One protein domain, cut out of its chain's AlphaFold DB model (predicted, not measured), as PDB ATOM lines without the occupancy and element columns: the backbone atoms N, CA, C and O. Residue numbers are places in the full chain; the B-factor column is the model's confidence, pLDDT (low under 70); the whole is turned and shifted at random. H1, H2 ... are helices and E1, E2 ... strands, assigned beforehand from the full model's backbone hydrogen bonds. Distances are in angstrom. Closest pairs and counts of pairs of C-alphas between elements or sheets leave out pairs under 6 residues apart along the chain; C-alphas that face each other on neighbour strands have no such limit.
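This is residues 51 to 139 of the 140 residues of a protein of Enterobacteriaceae bacterium TzEc051 (UniProt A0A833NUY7). Helix H2 crosses the first part of the longer helix H1, while strand E1 folds back from H1's far end toward H3; long loops make much of the rest. The 89 printed residues run H1, E1, H2, H3, E2, three named helices and two named strands, a mixed class with under half in named elements. The whole is compact, radius of gyration of the C-alphas 13.8 A, spanning 40 by 31 by 21 A.

Past residues 51 to 62, find H1, residues 63 to 75. E1, residues 79 to 83, follows by a tight link and pairs with no named strand. H2, residues 104 to 110, touches H1, about perpendicular at 80 degrees, closest at C-alphas 64 and 106, 5.6 A. H3, residues 113 to 120, only just touches H2, only at the corner, with 3 pairs of C-alphas within 8 A, closest Arg 109 and Phe 115, 6.1 A. The closest C-alphas of E1 and H3, Phe 82 and Lys 118, are 6.8 A apart. E2, residues 135 to 138, is near H1 and E1 and pairs with no named strand. O i to N i+4 pairs are within hydrogen-bond range throughout H2, in 8 of 9 in H1 and 3 of 4 in H3.

Find C-alpha 63 at (46.791, 40.270, -0.486); H1 runs 18.0 A from there. E1 spans 13.3 A, H2 10.0 A, H3 10.4 A and E2 10.0 A, ending at C-alpha 138 (44.325, 35.618, -11.751).

The farthest C-alphas, Ser 54 and Gly 77, are 41.5 A apart. The printed part has no cut; the links E1 to H2 and H3 to E2 are long. No printed residue is under 70 in pLDDT.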
ATOM      1  N   ALA A  51      32.186  36.586   1.170       97.44
ATOM      2  CA  ALA A  51      31.667  35.766   2.265       97.44
ATOM      3  C   ALA A  51      31.586  34.286   1.900       97.44
ATOM      4  O   ALA A  51      31.069  33.934   0.847       97.44
ATOM      5  N   TYR A  52      32.023  33.419   2.812       95.50
ATOM      6  CA  TYR A  52      31.756  31.991   2.698       95.50
ATOM      7  C   TYR A  52      30.279  31.685   2.989       95.50
ATOM      8  O   TYR A  52      29.698  32.309   3.877       95.50
ATOM      9  N   PRO A  53      29.675  30.675   2.339       95.38
ATOM     10  CA  PRO A  53      28.294  30.281   2.629       95.38
ATOM     11  C   PRO A  53      28.076  29.747   4.055       95.38
ATOM     12  O   PRO A  53      26.976  29.847   4.587       95.38
ATOM     13  N   SER A  54      29.108  29.153   4.661       95.94
ATOM     14  CA  SER A  54      29.007  28.387   5.912       95.94
ATOM     15  C   SER A  54      29.940  28.859   7.030       95.94
ATOM     16  O   SER A  54      29.995  28.225   8.084       95.94
ATOM     17  N   ARG A  55      30.694  29.947   6.827       94.62
ATOM     18  CA  ARG A  55      31.643  30.480   7.818       94.62
ATOM     19  C   ARG A  55      31.384  31.958   8.086       94.62
ATOM     20  O   ARG A  55      30.874  32.667   7.224       94.62
ATOM     21  N   SER A  56      31.743  32.409   9.285       94.31
ATOM     22  CA  SER A  56      31.550  33.796   9.722       94.31
ATOM     23  C   SER A  56      32.656  34.751   9.265       94.31
ATOM     24  O   SER A  56      32.388  35.944   9.119       94.31
ATOM     25  N   ASP A  57      33.872  34.251   9.030       94.94
ATOM     26  CA  ASP A  57      34.988  35.062   8.546       94.94
ATOM     27  C   ASP A  57      34.821  35.454   7.073       94.94
ATOM     28  O   ASP A  57      34.158  34.767   6.284       94.94
ATOM     29  N   LYS A  58      35.413  36.594   6.704       96.31
ATOM     30  CA  LYS A  58      35.321  37.131   5.339       96.31
ATOM     31  C   LYS A  58      36.400  36.540   4.434       96.31
ATOM     32  O   LYS A  58      37.576  36.507   4.788       96.31
ATOM     33  N   THR A  59      35.983  36.132   3.237       97.62
ATOM     34  CA  THR A  59      36.890  35.774   2.136       97.62
ATOM     35  C   THR A  59      37.097  36.982   1.229       97.62
ATOM     36  O   THR A  59      36.386  37.981   1.336       97.62
ATOM     37  N   GLY A  60      38.056  36.896   0.320       98.00
ATOM     38  CA  GLY A  60      38.298  37.921  -0.682       98.00
ATOM     39  C   GLY A  60      39.618  37.663  -1.379       98.00
ATOM     40  O   GLY A  60      40.067  36.524  -1.428       98.00
ATOM     41  N   LEU A  61      40.228  38.732  -1.872       98.44
ATOM     42  CA  LEU A  61      41.583  38.739  -2.399       98.44
ATOM     43  C   LEU A  61      42.595  38.364  -1.308       98.44
ATOM     44  O   LEU A  61      42.631  39.004  -0.249       98.44
ATOM     45  N   TRP A  62      43.470  37.405  -1.593       98.50
ATOM     46  CA  TRP A  62      44.629  37.110  -0.764       98.50
ATOM     47  C   TRP A  62      45.772  38.094  -1.063       98.50
ATOM     48  O   TRP A  62      46.479  37.992  -2.064       98.50
ATOM     49  N   LEU A  63      45.976  39.082  -0.181       98.25
ATOM     50  CA  LEU A  63      46.791  40.270  -0.486       98.25
ATOM     51  C   LEU A  63      48.234  39.975  -0.942       98.25
ATOM     52  O   LEU A  63      48.756  40.675  -1.812       98.25
ATOM     53  N   THR A  64      48.911  38.969  -0.380       98.31
ATOM     54  CA  THR A  64      50.289  38.646  -0.797       98.31
ATOM     55  C   THR A  64      50.374  38.094  -2.212       98.31
ATOM     56  O   THR A  64      51.338  38.406  -2.900       98.31
ATOM     57  N   GLU A  65      49.366  37.352  -2.677       98.44
ATOM     58  CA  GLU A  65      49.358  36.828  -4.048       98.44
ATOM     59  C   GLU A  65      49.370  37.975  -5.061       98.44
ATOM     60  O   GLU A  65      50.192  37.998  -5.978       98.44
ATOM     61  N   LEU A  66      48.565  39.012  -4.809       98.56
ATOM     62  CA  LEU A  66      48.598  40.223  -5.619       98.56
ATOM     63  C   LEU A  66      49.908  40.990  -5.460       98.56
ATOM     64  O   LEU A  66      50.513  41.378  -6.455       98.56
ATOM     65  N   THR A  67      50.317  41.295  -4.228       98.56
ATOM     66  CA  THR A  67      51.403  42.267  -4.010       98.56
ATOM     67  C   THR A  67      52.760  41.735  -4.461       98.56
ATOM     68  O   THR A  67      53.525  42.492  -5.055       98.56
ATOM     69  N   HIS A  68      53.026  40.433  -4.305       98.38
ATOM     70  CA  HIS A  68      54.245  39.801  -4.825       98.38
ATOM     71  C   HIS A  68      54.328  39.897  -6.345       98.38
ATOM     72  O   HIS A  68      55.353  40.315  -6.885       98.38
ATOM     73  N   PHE A  69      53.236  39.562  -7.037       98.38
ATOM     74  CA  PHE A  69      53.175  39.680  -8.489       98.38
ATOM     75  C   PHE A  69      53.285  41.140  -8.937       98.38
ATOM     76  O   PHE A  69      54.078  41.467  -9.823       98.38
ATOM     77  N   TYR A  70      52.510  42.023  -8.306       98.38
ATOM     78  CA  TYR A  70      52.448  43.438  -8.641       98.38
ATOM     79  C   TYR A  70      53.819  44.104  -8.525       98.38
ATOM     80  O   TYR A  70      54.207  44.859  -9.417       98.38
ATOM     81  N   ASP A  71      54.570  43.825  -7.463       98.25
ATOM     82  CA  ASP A  71      55.880  44.437  -7.247       98.25
ATOM     83  C   ASP A  71      56.893  43.987  -8.304       98.25
ATOM     84  O   ASP A  71      57.581  44.828  -8.889       98.25
ATOM     85  N   VAL A  72      56.925  42.690  -8.625       98.12
ATOM     86  CA  VAL A  72      57.807  42.144  -9.669       98.12
ATOM     87  C   VAL A  72      57.434  42.693 -11.049       98.12
ATOM     88  O   VAL A  72      58.303  43.172 -11.781       98.12
ATOM     89  N   ALA A  73      56.148  42.674 -11.406       97.75
ATOM     90  CA  ALA A  73      55.671  43.159 -12.699       97.75
ATOM     91  C   ALA A  73      55.894  44.673 -12.862       97.75
ATOM     92  O   ALA A  73      56.368  45.118 -13.911       97.75
ATOM     93  N   SER A  74      55.622  45.458 -11.814       96.94
ATOM     94  CA  SER A  74      55.862  46.906 -11.814       96.94
ATOM     95  C   SER A  74      57.349  47.223 -11.964       96.94
ATOM     96  O   SER A  74      57.713  48.082 -12.765       96.94
ATOM     97  N   ALA A  75      58.224  46.511 -11.242       97.50
ATOM     98  CA  ALA A  75      59.673  46.686 -11.350       97.50
ATOM     99  C   ALA A  75      60.206  46.329 -12.749       97.50
ATOM    100  O   ALA A  75      61.159  46.944 -13.223       97.50
ATOM    101  N   ALA A  76      59.558  45.387 -13.439       96.94
ATOM    102  CA  ALA A  76      59.848  45.038 -14.829       96.94
ATOM    103  C   ALA A  76      59.246  46.021 -15.863       96.94
ATOM    104  O   ALA A  76      59.384  45.810 -17.072       96.94
ATOM    105  N   GLY A  77      58.586  47.093 -15.411       96.31
ATOM    106  CA  GLY A  77      58.014  48.137 -16.263       96.31
ATOM    107  C   GLY A  77      56.691  47.755 -16.930       96.31
ATOM    108  O   GLY A  77      56.356  48.321 -17.971       96.31
ATOM    109  N   TYR A  78      55.957  46.785 -16.374       97.44
ATOM    110  CA  TYR A  78      54.600  46.484 -16.824       97.44
ATOM    111  C   TYR A  78      53.582  47.388 -16.134       97.44
ATOM    112  O   TYR A  78      53.578  47.558 -14.914       97.44
ATOM    113  N   GLU A  79      52.668  47.914 -16.934       96.88
ATOM    114  CA  GLU A  79      51.434  48.512 -16.453       96.88
ATOM    115  C   GLU A  79      50.428  47.401 -16.121       96.88
ATOM    116  O   GLU A  79      50.379  46.359 -16.781       96.88
ATOM    117  N   MET A  80      49.599  47.624 -15.104       97.88
ATOM    118  CA  MET A  80      48.570  46.673 -14.687       97.88
ATOM    119  C   MET A  80      47.229  47.366 -14.525       97.88
ATOM    120  O   MET A  80      47.119  48.314 -13.741       97.88
ATOM    121  N   ASP A  81      46.221  46.835 -15.212       98.19
ATOM    122  CA  ASP A  81      44.824  47.183 -14.975       98.19
ATOM    123  C   ASP A  81      44.190  46.103 -14.104       98.19
ATOM    124  O   ASP A  81      44.414  44.907 -14.307       98.19
ATOM    125  N   PHE A  82      43.405  46.533 -13.121       98.69
ATOM    126  CA  PHE A  82      42.717  45.633 -12.203       98.69
ATOM    127  C   PHE A  82      41.276  45.455 -12.660       98.69
ATOM    128  O   PHE A  82      40.581  46.437 -12.926       98.69
ATOM    129  N   VAL A  83      40.824  44.207 -12.734       98.75
ATOM    130  CA  VAL A  83      39.467  43.839 -13.143       98.75
ATOM    131  C   VAL A  83      38.881  42.846 -12.150       98.75
ATOM    132  O   VAL A  83      39.580  41.981 -11.625       98.75
ATOM    133  N   SER A  84      37.583  42.938 -11.906       98.69
ATOM    134  CA  SER A  84      36.847  41.947 -11.122       98.69
ATOM    135  C   SER A  84      35.466  41.713 -11.740       98.69
ATOM    136  O   SER A  84      35.018  42.564 -12.509       98.69
ATOM    137  N   PRO A  85      34.770  40.590 -11.469       98.25
ATOM    138  CA  PRO A  85      33.519  40.241 -12.153       98.25
ATOM    139  C   PRO A  85      32.456  41.349 -12.193       98.25
ATOM    140  O   PRO A  85      31.770  41.501 -13.200       98.25
ATOM    141  N   LEU A  86      32.338  42.128 -11.118       98.19
ATOM    142  CA  LEU A  86      31.394  43.238 -10.973       98.19
ATOM    143  C   LEU A  86      32.053  44.618 -11.167       98.19
ATOM    144  O   LEU A  86      31.370  45.635 -11.080       98.19
ATOM    145  N   GLY A  87      33.370  44.665 -11.398       98.50
ATOM    146  CA  GLY A  87      34.178  45.870 -11.224       98.50
ATOM    147  C   GLY A  87      34.131  46.416  -9.790       98.50
ATOM    148  O   GLY A  87      33.716  45.729  -8.849       98.50
ATOM    149  N   GLY A  88      34.544  47.671  -9.625       98.31
ATOM    150  CA  GLY A  88      34.423  48.412  -8.373       98.31
ATOM    151  C   GLY A  88      35.311  47.884  -7.247       98.31
ATOM    152  O   GLY A  88      36.518  47.716  -7.413       98.31
ATOM    153  N   GLN A  89      34.726  47.709  -6.061       98.44
ATOM    154  CA  GLN A  89      35.479  47.368  -4.860       98.44
ATOM    155  C   GLN A  89      35.741  45.867  -4.742       98.44
ATOM    156  O   GLN A  89      34.830  45.038  -4.829       98.44
ATOM    157  N   VAL A  90      36.990  45.543  -4.425       98.50
ATOM    158  CA  VAL A  90      37.465  44.187  -4.166       98.50
ATOM    159  C   VAL A  90      37.658  43.982  -2.662       98.50
ATOM    160  O   VAL A  90      38.364  44.765  -2.020       98.50
ATOM    161  N   PRO A  91      37.003  42.970  -2.063       98.12
ATOM    162  CA  PRO A  91      37.195  42.627  -0.660       98.12
ATOM    163  C   PRO A  91      38.565  41.971  -0.457       98.12
ATOM    164  O   PRO A  91      39.024  41.220  -1.314       98.12
ATOM    165  N   LEU A  92      39.199  42.209   0.692       98.12
ATOM    166  CA  LEU A  92      40.385  41.458   1.117       98.12
ATOM    167  C   LEU A  92      39.953  40.275   1.987       98.12
ATOM    168  O   LEU A  92      39.074  40.434   2.836       98.12
ATOM    169  N   ASP A  93      40.580  39.111   1.799       98.06
ATOM    170  CA  ASP A  93      40.406  37.973   2.706       98.06
ATOM    171  C   ASP A  93      40.941  38.354   4.092       98.06
ATOM    172  O   ASP A  93      42.092  38.782   4.231       98.06
ATOM    173  N   GLU A  94      40.114  38.188   5.124       97.19
ATOM    174  CA  GLU A  94      40.441  38.563   6.503       97.19
ATOM    175  C   GLU A  94      41.710  37.862   7.007       97.19
ATOM    176  O   GLU A  94      42.529  38.441   7.725       97.19
ATOM    177  N   ARG A  95      41.916  36.605   6.603       96.56
ATOM    178  CA  ARG A  95      43.068  35.800   7.013       96.56
ATOM    179  C   ARG A  95      44.340  36.313   6.362       96.56
ATOM    180  O   ARG A  95      45.363  36.321   7.041       96.56
ATOM    181  N   SER A  96      44.274  36.790   5.118       97.19
ATOM    182  CA  SER A  96      45.440  37.342   4.408       97.19
ATOM    183  C   SER A  96      46.036  38.581   5.095       97.19
ATOM    184  O   SER A  96      47.203  38.907   4.888       97.19
ATOM    185  N   LEU A  97      45.267  39.231   5.978       97.12
ATOM    186  CA  LEU A  97      45.690  40.397   6.759       97.12
ATOM    187  C   LEU A  97      46.320  40.044   8.114       97.12
ATOM    188  O   LEU A  97      46.741  40.935   8.855       97.12
ATOM    189  N   LYS A  98      46.409  38.759   8.477       97.75
ATOM    190  CA  LYS A  98      47.072  38.351   9.724       97.75
ATOM    191  C   LYS A  98      48.578  38.588   9.627       97.75
ATOM    192  O   LYS A  98      49.190  38.428   8.573       97.75
ATOM    193  N   SER A  99      49.199  38.918  10.758       96.94
ATOM    194  CA  SER A  99      50.624  39.276  10.834       96.94
ATOM    195  C   SER A  99      51.569  38.222  10.251       96.94
ATOM    196  O   SER A  99      52.599  38.599   9.703       96.94
ATOM    197  N   ILE A 100      51.200  36.940  10.342       97.19
ATOM    198  CA  ILE A 100      51.958  35.806   9.798       97.19
ATOM    199  C   ILE A 100      51.985  35.763   8.261       97.19
ATOM    200  O   ILE A 100      52.888  35.153   7.701       97.19
ATOM    201  N   TYR A 101      51.020  36.403   7.592       96.50
ATOM    202  CA  TYR A 101      50.937  36.477   6.130       96.50
ATOM    203  C   TYR A 101      51.314  37.863   5.596       96.50
ATOM    204  O   TYR A 101      51.749  37.981   4.460       96.50
ATOM    205  N   LEU A 102      51.201  38.921   6.404       96.38
ATOM    206  CA  LEU A 102      51.610  40.269   6.007       96.38
ATOM    207  C   LEU A 102      53.130  40.451   6.075       96.38
ATOM    208  O   LEU A 102      53.688  40.837   7.112       96.38
ATOM    209  N   ASP A 103      53.788  40.248   4.943       97.75
ATOM    210  CA  ASP A 103      55.196  40.576   4.759       97.75
ATOM    211  C   ASP A 103      55.426  42.069   4.452       97.75
ATOM    212  O   ASP A 103      54.524  42.908   4.538       97.75
ATOM    213  N   LYS A 104      56.673  42.428   4.124       97.94
ATOM    214  CA  LYS A 104      57.051  43.815   3.831       97.94
ATOM    215  C   LYS A 104      56.292  44.385   2.627       97.94
ATOM    216  O   LYS A 104      55.813  45.514   2.723       97.94
ATOM    217  N   SER A 105      56.179  43.621   1.539       97.88
ATOM    218  CA  SER A 105      55.486  44.032   0.309       97.88
ATOM    219  C   SER A 105      54.015  44.327   0.604       97.88
ATOM    220  O   SER A 105      53.535  45.443   0.387       97.88
ATOM    221  N   ALA A 106      53.318  43.372   1.229       98.06
ATOM    222  CA  ALA A 106      51.905  43.521   1.556       98.06
ATOM    223  C   ALA A 106      51.646  44.704   2.499       98.06
ATOM    224  O   ALA A 106      50.708  45.471   2.279       98.06
ATOM    225  N   ARG A 107      52.501  44.922   3.509       98.50
ATOM    226  CA  ARG A 107      52.382  46.074   4.425       98.50
ATOM    227  C   ARG A 107      52.569  47.407   3.716       98.50
ATOM    228  O   ARG A 107      51.808  48.335   3.977       98.50
ATOM    229  N   GLN A 108      53.563  47.507   2.835       98.44
ATOM    230  CA  GLN A 108      53.813  48.728   2.069       98.44
ATOM    231  C   GLN A 108      52.625  49.065   1.166       98.44
ATOM    232  O   GLN A 108      52.197  50.215   1.131       98.44
ATOM    233  N   ARG A 109      52.050  48.061   0.497       98.12
ATOM    234  CA  ARG A 109      50.893  48.234  -0.391       98.12
ATOM    235  C   ARG A 109      49.600  48.533   0.355       98.12
ATOM    236  O   ARG A 109      48.840  49.387  -0.082       98.12
ATOM    237  N   LEU A 110      49.385  47.905   1.509       97.81
ATOM    238  CA  LEU A 110      48.235  48.201   2.364       97.81
ATOM    239  C   LEU A 110      48.267  49.646   2.894       97.81
ATOM    240  O   LEU A 110      47.218  50.260   3.068       97.81
ATOM    241  N   ALA A 111      49.465  50.190   3.126       98.38
ATOM    242  CA  ALA A 111      49.670  51.570   3.560       98.38
ATOM    243  C   ALA A 111      49.683  52.595   2.407       98.38
ATOM    244  O   ALA A 111      49.699  53.793   2.680       98.38
ATOM    245  N   ASP A 112      49.681  52.157   1.143       98.62
ATOM    246  CA  ASP A 112      49.720  53.009  -0.051       98.62
ATOM    247  C   ASP A 112      48.285  53.358  -0.506       98.62
ATOM    248  O   ASP A 112      47.582  52.502  -1.060       98.62
ATOM    249  N   PRO A 113      47.819  54.613  -0.331       98.50
ATOM    250  CA  PRO A 113      46.457  54.990  -0.698       98.50
ATOM    251  C   PRO A 113      46.184  54.876  -2.199       98.50
ATOM    252  O   PRO A 113      45.055  54.580  -2.587       98.50
ATOM    253  N   ALA A 114      47.194  55.091  -3.048       98.19
ATOM    254  CA  ALA A 114      47.037  54.997  -4.495       98.19
ATOM    255  C   ALA A 114      46.874  53.537  -4.928       98.19
ATOM    256  O   ALA A 114      46.011  53.232  -5.751       98.19
ATOM    257  N   PHE A 115      47.645  52.622  -4.336       98.44
ATOM    258  CA  PHE A 115      47.451  51.188  -4.543       98.44
ATOM    259  C   PHE A 115      46.072  50.734  -4.055       98.44
ATOM    260  O   PHE A 115      45.328  50.098  -4.802       98.44
ATOM    261  N   MET A 116      45.684  51.124  -2.839       98.50
ATOM    262  CA  MET A 116      44.382  50.761  -2.277       98.50
ATOM    263  C   MET A 116      43.213  51.357  -3.065       98.50
ATOM    264  O   MET A 116      42.149  50.743  -3.135       98.50
ATOM    265  N   GLN A 117      43.397  52.515  -3.703       98.62
ATOM    266  CA  GLN A 117      42.395  53.076  -4.603       98.62
ATOM    267  C   GLN A 117      42.164  52.179  -5.824       98.62
ATOM    268  O   GLN A 117      41.011  51.984  -6.200       98.62
ATOM    269  N   LYS A 118      43.209  51.551  -6.386       98.31
ATOM    270  CA  LYS A 118      43.051  50.600  -7.505       98.31
ATOM    271  C   LYS A 118      42.152  49.415  -7.138       98.31
ATOM    272  O   LYS A 118      41.384  48.966  -7.979       98.31
ATOM    273  N   LEU A 119      42.202  48.948  -5.886       98.44
ATOM    274  CA  LEU A 119      41.325  47.878  -5.384       98.44
ATOM    275  C   LEU A 119      39.873  48.327  -5.165       98.44
ATOM    276  O   LEU A 119      38.980  47.490  -5.079       98.44
ATOM    277  N   LYS A 120      39.620  49.635  -5.048       98.56
ATOM    278  CA  LYS A 120      38.268  50.199  -4.893       98.56
ATOM    279  C   LYS A 120      37.588  50.489  -6.229       98.56
ATOM    280  O   LYS A 120      36.375  50.679  -6.258       98.56
ATOM    281  N   THR A 121      38.362  50.583  -7.307       98.50
ATOM    282  CA  THR A 121      37.890  51.027  -8.623       98.50
ATOM    283  C   THR A 121      38.364  50.095  -9.731       98.50
ATOM    284  O   THR A 121      38.894  50.560 -10.743       98.50
ATOM    285  N   THR A 122      38.213  48.783  -9.546       98.69
ATOM    286  CA  THR A 122      38.512  47.830 -10.616       98.69
ATOM    287  C   THR A 122      37.564  48.028 -11.796       98.69
ATOM    288  O   THR A 122      36.409  48.446 -11.657       98.69
ATOM    289  N   LEU A 123      38.066  47.729 -12.987       98.62
ATOM    290  CA  LEU A 123      37.271  47.700 -14.203       98.62
ATOM    291  C   LEU A 123      36.306  46.506 -14.174       98.62
ATOM    292  O   LEU A 123      36.575  45.489 -13.530       98.62
ATOM    293  N   ALA A 124      35.198  46.615 -14.907       98.19
ATOM    294  CA  ALA A 124      34.313  45.487 -15.183       98.19
ATOM    295  C   ALA A 124      34.766  44.765 -16.468       98.19
ATOM    296  O   ALA A 124      35.291  45.414 -17.374       98.19
ATOM    297  N   PRO A 125      34.547  43.444 -16.618       97.88
ATOM    298  CA  PRO A 125      35.086  42.692 -17.756       97.88
ATOM    299  C   PRO A 125      34.574  43.180 -19.117       97.88
ATOM    300  O   PRO A 125      35.284  43.098 -20.113       97.88
ATOM    301  N   ASN A 126      33.359  43.731 -19.163       97.44
ATOM    302  CA  ASN A 126      32.746  44.253 -20.385       97.44
ATOM    303  C   ASN A 126      33.380  45.558 -20.906       97.44
ATOM    304  O   ASN A 126      33.081  45.952 -22.030       97.44
ATOM    305  N   THR A 127      34.248  46.222 -20.133       96.44
ATOM    306  CA  THR A 127      34.978  47.423 -20.575       96.44
ATOM    307  C   THR A 127      36.396  47.117 -21.057       96.44
ATOM    308  O   THR A 127      37.112  48.011 -21.512       96.44
ATOM    309  N   ILE A 128      36.815  45.852 -20.982       96.81
ATOM    310  CA  ILE A 128      38.168  45.411 -21.309       96.81
ATOM    311  C   ILE A 128      38.279  45.102 -22.801       96.81
ATOM    312  O   ILE A 128      37.555  44.267 -23.335       96.81
ATOM    313  N   ASN A 129      39.261  45.710 -23.468       95.56
ATOM    314  CA  ASN A 129      39.710  45.251 -24.778       95.56
ATOM    315  C   ASN A 129      40.869  44.248 -24.603       95.56
ATOM    316  O   ASN A 129      41.989  44.672 -24.307       95.56
ATOM    317  N   PRO A 130      40.659  42.936 -24.819       93.06
ATOM    318  CA  PRO A 130      41.669  41.915 -24.538       93.06
ATOM    319  C   PRO A 130      42.920  42.043 -25.415       93.06
ATOM    320  O   PRO A 130      44.010  41.671 -24.988       93.06
ATOM    321  N   THR A 131      42.806  42.637 -26.610       94.69
ATOM    322  CA  THR A 131      43.957  42.864 -27.507       94.69
ATOM    323  C   THR A 131      44.992  43.829 -26.917       94.69
ATOM    324  O   THR A 131      46.114  43.922 -27.417       94.69
ATOM    325  N   GLN A 132      44.636  44.535 -25.836       94.88
ATOM    326  CA  GLN A 132      45.534  45.436 -25.133       94.88
ATOM    327  C   GLN A 132      46.447  44.745 -24.112       94.88
ATOM    328  O   GLN A 132      47.287  45.419 -23.532       94.88
ATOM    329  N   TYR A 133      46.324  43.443 -23.871       96.56
ATOM    330  CA  TYR A 133      47.063  42.789 -22.790       96.56
ATOM    331  C   TYR A 133      48.001  41.711 -23.320       96.56
ATOM    332  O   TYR A 133      47.695  41.002 -24.277       96.56
ATOM    333  N   LYS A 134      49.172  41.592 -22.691       95.75
ATOM    334  CA  LYS A 134      50.159  40.539 -22.992       95.75
ATOM    335  C   LYS A 134      49.975  39.300 -22.139       95.75
ATOM    336  O   LYS A 134      50.399  38.223 -22.537       95.75
ATOM    337  N   ALA A 135      49.378  39.478 -20.971       96.56
ATOM    338  CA  ALA A 135      49.094  38.417 -20.033       96.56
ATOM    339  C   ALA A 135      47.837  38.758 -19.238       96.56
ATOM    340  O   ALA A 135      47.478  39.929 -19.075       96.56
ATOM    341  N   ILE A 136      47.213  37.705 -18.724       97.69
ATOM    342  CA  ILE A 136      46.153  37.776 -17.732       97.69
ATOM    343  C   ILE A 136      46.671  37.029 -16.507       97.69
ATOM    344  O   ILE A 136      47.138  35.897 -16.631       97.69
ATOM    345  N   TYR A 137      46.615  37.669 -15.345       98.50
ATOM    346  CA  TYR A 137      46.999  37.076 -14.070       98.50
ATOM    347  C   TYR A 137      45.775  37.017 -13.161       98.50
ATOM    348  O   TYR A 137      45.180  38.049 -12.871       98.50
ATOM    349  N   TYR A 138      45.391  35.818 -12.730       98.25
ATOM    350  CA  TYR A 138      44.325  35.618 -11.751       98.25
ATOM    351  C   TYR A 138      44.961  35.506 -10.369       98.25
ATOM    352  O   TYR A 138      45.689  34.550 -10.113       98.25
ATOM    353  N   THR A 139      44.703  36.485  -9.506       96.44
ATOM    354  CA  THR A 139      45.105  36.421  -8.095       96.44
ATOM    355  C   THR A 139      44.009  35.731  -7.286       96.44
ATOM    356  O   THR A 139      42.821  35.916  -7.581       96.44
TER     357      THR A 139